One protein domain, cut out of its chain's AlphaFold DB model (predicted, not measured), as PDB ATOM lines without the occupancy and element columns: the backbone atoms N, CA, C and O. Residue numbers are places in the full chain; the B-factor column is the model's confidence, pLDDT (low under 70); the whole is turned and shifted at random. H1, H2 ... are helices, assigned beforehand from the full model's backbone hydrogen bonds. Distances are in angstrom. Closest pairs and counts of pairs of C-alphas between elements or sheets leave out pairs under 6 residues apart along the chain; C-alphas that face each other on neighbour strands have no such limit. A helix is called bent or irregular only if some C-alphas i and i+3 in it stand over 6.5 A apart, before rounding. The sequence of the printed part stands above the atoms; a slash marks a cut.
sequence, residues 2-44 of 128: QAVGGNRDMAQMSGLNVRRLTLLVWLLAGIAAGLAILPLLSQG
ATOM      1  N   GLN A   2      24.800 -25.100 -25.771       53.97
ATOM      2  CA  GLN A   2      23.892 -24.479 -24.787       53.97
ATOM      3  C   GLN A   2      24.516 -24.263 -23.392       53.97
ATOM      4  O   GLN A   2      24.139 -23.316 -22.714       53.97
ATOM      5  N   ALA A   3      25.529 -25.051 -23.006       50.59
ATOM      6  CA  ALA A   3      26.240 -24.885 -21.735       50.59
ATOM      7  C   ALA A   3      27.019 -23.555 -21.604       50.59
ATOM      8  O   ALA A   3      27.145 -23.041 -20.502       50.59
ATOM      9  N   VAL A   4      27.505 -22.964 -22.707       58.97
ATOM     10  CA  VAL A   4      28.191 -21.649 -22.685       58.97
ATOM     11  C   VAL A   4      27.206 -20.484 -22.818       58.97
ATOM     12  O   VAL A   4      27.484 -19.382 -22.355       58.97
ATOM     13  N   GLY A   5      26.063 -20.718 -23.468       58.19
ATOM     14  CA  GLY A   5      25.087 -19.675 -23.783       58.19
ATOM     15  C   GLY A   5      24.237 -19.216 -22.596       58.19
ATOM     16  O   GLY A   5      23.763 -18.088 -22.623       58.19
ATOM     17  N   GLY A   6      24.053 -20.064 -21.575       64.81
ATOM     18  CA  GLY A   6      23.221 -19.750 -20.405       64.81
ATOM     19  C   GLY A   6      23.933 -18.926 -19.331       64.81
ATOM     20  O   GLY A   6      23.368 -17.960 -18.834       64.81
ATOM     21  N   ASN A   7      25.176 -19.276 -18.982       69.00
ATOM     22  CA  ASN A   7      25.994 -18.478 -18.070       69.00
ATOM     23  C   ASN A   7      27.491 -18.743 -18.304       69.00
ATOM     24  O   ASN A   7      27.958 -19.877 -18.163       69.00
ATOM     25  N   ARG A   8      28.253 -17.697 -18.655       66.00
ATOM     26  CA  ARG A   8      29.688 -17.820 -18.974       66.00
ATOM     27  C   ARG A   8      30.504 -18.277 -17.767       66.00
ATOM     28  O   ARG A   8      31.415 -19.085 -17.940       66.00
ATOM     29  N   ASP A   9      30.128 -17.828 -16.574       64.12
ATOM     30  CA  ASP A   9      30.841 -18.140 -15.334       64.12
ATOM     31  C   ASP A   9      30.696 -19.624 -14.956       64.12
ATOM     32  O   ASP A   9      31.671 -20.277 -14.591       64.12
ATOM     33  N   MET A  10      29.514 -20.214 -15.177       61.22
ATOM     34  CA  MET A  10      29.261 -21.647 -14.934       61.22
ATOM     35  C   MET A  10      30.041 -22.543 -15.910       61.22
ATOM     36  O   MET A  10      30.515 -23.622 -15.546       61.22
ATOM     37  N   ALA A  11      30.215 -22.093 -17.156       65.44
ATOM     38  CA  ALA A  11      31.005 -22.815 -18.147       65.44
ATOM     39  C   ALA A  11      32.508 -22.790 -17.819       65.44
ATOM     40  O   ALA A  11      33.188 -23.797 -18.024       65.44
ATOM     41  N   GLN A  12      33.016 -21.682 -17.266       67.12
ATOM     42  CA  GLN A  12      34.402 -21.591 -16.790       67.12
ATOM     43  C   GLN A  12      34.640 -22.465 -15.553       67.12
ATOM     44  O   GLN A  12      35.645 -23.174 -15.502       67.12
ATOM     45  N   MET A  13      33.690 -22.496 -14.610       68.69
ATOM     46  CA  MET A  13      33.734 -23.397 -13.449       68.69
ATOM     47  C   MET A  13      33.698 -24.882 -13.847       68.69
ATOM     48  O   MET A  13      34.282 -25.715 -13.162       68.69
ATOM     49  N   SER A  14      33.094 -25.216 -14.992       66.56
ATOM     50  CA  SER A  14      33.080 -26.576 -15.559       66.56
ATOM     51  C   SER A  14      34.383 -26.963 -16.286       66.56
ATOM     52  O   SER A  14      34.425 -27.980 -16.976       66.56
ATOM     53  N   GLY A  15      35.438 -26.143 -16.200       69.44
ATOM     54  CA  GLY A  15      36.729 -26.400 -16.847       69.44
ATOM     55  C   GLY A  15      36.727 -26.216 -18.372       69.44
ATOM     56  O   GLY A  15      37.710 -26.544 -19.038       69.44
ATOM     57  N   LEU A  16      35.646 -25.682 -18.955       72.50
ATOM     58  CA  LEU A  16      35.575 -25.416 -20.389       72.50
ATOM     59  C   LEU A  16      36.286 -24.101 -20.711       72.50
ATOM     60  O   LEU A  16      35.974 -23.043 -20.165       72.50
ATOM     61  N   ASN A  17      37.206 -24.139 -21.675       77.31
ATOM     62  CA  ASN A  17      37.849 -22.931 -22.181       77.31
ATOM     63  C   ASN A  17      36.874 -22.156 -23.087       77.31
ATOM     64  O   ASN A  17      36.896 -22.285 -24.315       77.31
ATOM     65  N   VAL A  18      36.003 -21.359 -22.456       78.50
ATOM     66  CA  VAL A  18      34.932 -20.582 -23.102       78.50
ATOM     67  C   VAL A  18      35.466 -19.766 -24.278       78.50
ATOM     68  O   VAL A  18      34.867 -19.777 -25.347       78.50
ATOM     69  N   ARG A  19      36.636 -19.133 -24.127       79.50
ATOM     70  CA  ARG A  19      37.247 -18.304 -25.174       79.50
ATOM     71  C   ARG A  19      37.567 -19.106 -26.438       79.50
ATOM     72  O   ARG A  19      37.222 -18.665 -27.530       79.50
ATOM     73  N   ARG A  20      38.188 -20.286 -26.308       80.50
ATOM     74  CA  ARG A  20      38.489 -21.157 -27.462       80.50
ATOM     75  C   ARG A  20      37.218 -21.686 -28.112       80.50
ATOM     76  O   ARG A  20      37.126 -21.700 -29.335       80.50
ATOM     77  N   LEU A  21      36.238 -22.081 -27.301       82.44
ATOM     78  CA  LEU A  21      34.981 -22.602 -27.818       82.44
ATOM     79  C   LEU A  21      34.214 -21.520 -28.586       82.44
ATOM     80  O   LEU A  21      33.824 -21.774 -29.717       82.44
ATOM     81  N   THR A  22      34.079 -20.308 -28.036       82.31
ATOM     82  CA  THR A  22      33.440 -19.166 -28.715       82.31
ATOM     83  C   THR A  22      34.134 -18.811 -30.029       82.31
ATOM     84  O   THR A  22      33.447 -18.588 -31.024       82.31
ATOM     85  N   LEU A  23      35.472 -18.809 -30.061       85.06
ATOM     86  CA  LEU A  23      36.231 -18.567 -31.293       85.06
ATOM     87  C   LEU A  23      35.974 -19.647 -32.352       85.06
ATOM     88  O   LEU A  23      35.734 -19.313 -33.509       85.06
ATOM     89  N   LEU A  24      35.957 -20.926 -31.960       85.56
ATOM     90  CA  LEU A  24      35.618 -22.030 -32.864       85.56
ATOM     91  C   LEU A  24      34.195 -21.904 -33.416       85.56
ATOM     92  O   LEU A  24      33.986 -22.164 -34.598       85.56
ATOM     93  N   VAL A  25      33.223 -21.475 -32.600       84.81
ATOM     94  CA  VAL A  25      31.843 -21.254 -33.071       84.81
ATOM     95  C   VAL A  25      31.801 -20.169 -34.135       84.81
ATOM     96  O   VAL A  25      31.182 -20.359 -35.175       84.81
ATOM     97  N   TRP A  26      32.456 -19.037 -33.875       84.81
ATOM     98  CA  TRP A  26      32.481 -17.912 -34.806       84.81
ATOM     99  C   TRP A  26      33.170 -18.276 -36.120       84.81
ATOM    100  O   TRP A  26      32.660 -17.935 -37.184       84.81
ATOM    101  N   LEU A  27      34.272 -19.029 -36.058       90.81
ATOM    102  CA  LEU A  27      34.946 -19.554 -37.245       90.81
ATOM    103  C   LEU A  27      34.044 -20.500 -38.043       90.81
ATOM    104  O   LEU A  27      33.889 -20.319 -39.249       90.81
ATOM    105  N   LEU A  28      33.408 -21.470 -37.384       87.69
ATOM    106  CA  LEU A  28      32.498 -22.409 -38.045       87.69
ATOM    107  C   LEU A  28      31.281 -21.700 -38.652       87.69
ATOM    108  O   LEU A  28      30.892 -22.024 -39.771       87.69
ATOM    109  N   ALA A  29      30.710 -20.717 -37.955       85.62
ATOM    110  CA  ALA A  29      29.605 -19.913 -38.466       85.62
ATOM    111  C   ALA A  29      30.025 -19.086 -39.691       85.62
ATOM    112  O   ALA A  29      29.288 -19.042 -40.672       85.62
ATOM    113  N   GLY A  30      31.220 -18.486 -39.665       85.50
ATOM    114  CA  GLY A  30      31.778 -17.755 -40.803       85.50
ATOM    115  C   GLY A  30      32.024 -18.650 -42.020       85.50
ATOM    116  O   GLY A  30      31.643 -18.285 -43.130       85.50
ATOM    117  N   ILE A  31      32.585 -19.846 -41.816       90.44
ATOM    118  CA  ILE A  31      32.798 -20.834 -42.888       90.44
ATOM    119  C   ILE A  31      31.457 -21.299 -43.469       90.44
ATOM    120  O   ILE A  31      31.297 -21.339 -44.687       90.44
ATOM    121  N   ALA A  32      30.479 -21.610 -42.615       85.94
ATOM    122  CA  ALA A  32      29.150 -22.032 -43.050       85.94
ATOM    123  C   ALA A  32      28.419 -20.927 -43.827       85.94
ATOM    124  O   ALA A  32      27.834 -21.204 -44.872       85.94
ATOM    125  N   ALA A  33      28.491 -19.676 -43.359       83.31
ATOM    126  CA  ALA A  33      27.926 -18.528 -44.062       83.31
ATOM    127  C   ALA A  33      28.616 -18.300 -45.416       83.31
ATOM    128  O   ALA A  33      27.936 -18.102 -46.419       83.31
ATOM    129  N   GLY A  34      29.948 -18.401 -45.469       82.25
ATOM    130  CA  GLY A  34      30.710 -18.297 -46.714       82.25
ATOM    131  C   GLY A  34      30.318 -19.369 -47.733       82.25
ATOM    132  O   GLY A  34      30.039 -19.046 -48.885       82.25
ATOM    133  N   LEU A  35      30.210 -20.629 -47.299       84.94
ATOM    134  CA  LEU A  35      29.761 -21.742 -48.145       84.94
ATOM    135  C   LEU A  35      28.316 -21.565 -48.627       84.94
ATOM    136  O   LEU A  35      28.019 -21.879 -49.776       84.94
ATOM    137  N   ALA A  36      27.429 -21.037 -47.780       81.00
ATOM    138  CA  ALA A  36      26.029 -20.796 -48.128       81.00
ATOM    139  C   ALA A  36      25.845 -19.687 -49.180       81.00
ATOM    140  O   ALA A  36      24.825 -19.663 -49.867       81.00
ATOM    141  N   ILE A  37      26.819 -18.784 -49.330       78.50
ATOM    142  CA  ILE A  37      26.770 -17.679 -50.297       78.50
ATOM    143  C   ILE A  37      27.266 -18.114 -51.689       78.50
ATOM    144  O   ILE A  37      26.832 -17.543 -52.689       78.50
ATOM    145  N   LEU A  38      28.101 -19.158 -51.799       81.81
ATOM    146  CA  LEU A  38      28.631 -19.638 -53.090       81.81
ATOM    147  C   LEU A  38      27.546 -19.935 -54.152       81.81
ATOM    148  O   LEU A  38      27.716 -19.497 -55.290       81.81
ATOM    149  N   PRO A  39      26.415 -20.595 -53.825       78.50
ATOM    150  CA  PRO A  39      25.329 -20.841 -54.780       78.50
ATOM    151  C   PRO A  39      24.517 -19.585 -55.140       78.50
ATOM    152  O   PRO A  39      23.776 -19.583 -56.120       78.50
ATOM    153  N   LEU A  40      24.597 -18.521 -54.336       72.69
ATOM    154  CA  LEU A  40      23.991 -17.229 -54.669       72.69
ATOM    155  C   LEU A  40      24.885 -16.442 -55.633       72.69
ATOM    156  O   LEU A  40      24.376 -15.805 -56.550       72.69
ATOM    157  N   LEU A  41      26.209 -16.526 -55.469       72.62
ATOM    158  CA  LEU A  41      27.172 -15.871 -56.360       72.62
ATOM    159  C   LEU A  41      27.142 -16.453 -57.780       72.62
ATOM    160  O   LEU A  41      27.326 -15.719 -58.748       72.62
ATOM    161  N   SER A  42      26.870 -17.755 -57.919       73.25
ATOM    162  CA  SER A  42      26.772 -18.416 -59.226       73.25
ATOM    163  C   SER A  42      25.529 -18.023 -60.032       73.25
ATOM    164  O   SER A  42      25.504 -18.255 -61.238       73.25
ATOM    165  N   GLN A  43      24.516 -17.406 -59.412       62.91
ATOM    166  CA  GLN A  43      23.269 -17.033 -60.093       62.91
ATOM    167  C   GLN A  43      23.397 -15.819 -61.027       62.91
ATOM    168  O   GLN A  43      22.410 -15.461 -61.663       62.91
ATOM    169  N   GLY A  44      24.580 -15.200 -61.159       58.75
ATOM    170  CA  GLY A  44      24.875 -14.235 -62.227       58.75
ATOM    171  C   GLY A  44      23.861 -13.090 -62.369       58.75
ATOM    172  O   GLY A  44      23.650 -12.591 -63.472       58.75
TER     173      GLY A  44
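What this domain is: This is residues 2 to 44 of the 128 residues of the protein "Transmembrane sugar transport protein" of Klebsiella pneumoniae (UniProt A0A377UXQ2). One long helix, H3, makes the length of this domain, and at its beginning sits a small head made of two short helices, H1 and H2, and the link from residue 14 to 17. From residue 23 on the chain sticks out of that head as a free arm that runs to residue 44. The printed part has 43 residues with three named helices, in the order H1, H2, H3 along the chain, and no named strand, and its class is all helix. The whole is extended, with a radius of gyration of the C-alphas of 15.4 A and spans of 50 by 16 by 8 A.

How they stand to each other: Start at the first printed residue, where H1 takes residues 2 to 6. A tight link of one residue, Asn 7, leads to H2, residues 8 to 13. H1 and H2 only just touch, and only at the corner by their link, with 3 pairs of C-alphas within 8 A; look for the closest, those of Val 4 and Ala 11, 5.5 A apart. A second tight link, residues 14 to 17, leads to H3, residues 18 to 41. H2 and H3 also only just touch, only at the corner, with 3 pairs of C-alphas within 8 A, and of H3 residue 18 alone takes part; the closest C-alphas are those of Gln 12 and Val 18, 6.4 A apart. Their lines stand at a steep tilt of 48 degrees, opposite ways. H1 and H3 are close but not clearly touching, with the C-alphas of Val 4 and Val 18 closest at 6.8 A. In the backbones of H1 and H2 every O i to N i+4 pair is within hydrogen-bond range, and in H3 17 of 20 are.

Where its parts are: Find C-alpha 2 at (23.892, -24.479, -24.787), where H1 begins; its five residues, 2 to 6, cover 6.5 A from first to last C-alpha. H1 is neither bent nor irregular, but only just: C-alphas 3 and 6 are 6.1 A apart. H2, residues 8 to 13, covers 8.8 A. Go on to C-alpha 18 at (34.932, -20.582, -23.102); from there H3 runs 34.5 A to C-alpha 41 at (27.172, -15.871, -56.360). H3 is only just irregular, with C-alphas 36 and 39 at 6.7 A.

The domain as a whole: The two C-alphas farthest apart are those of Met 13 and Gly 44, at 50.4 A. Residues 23 to 44, of which 23 to 41 belong to H3, stand free. The printed part has no cut, and both links are tight. In the B-factor column of this model, pLDDT is under 70 at residues 2 to 15 and 43 to 44, and its mean over the printed part is 74.7.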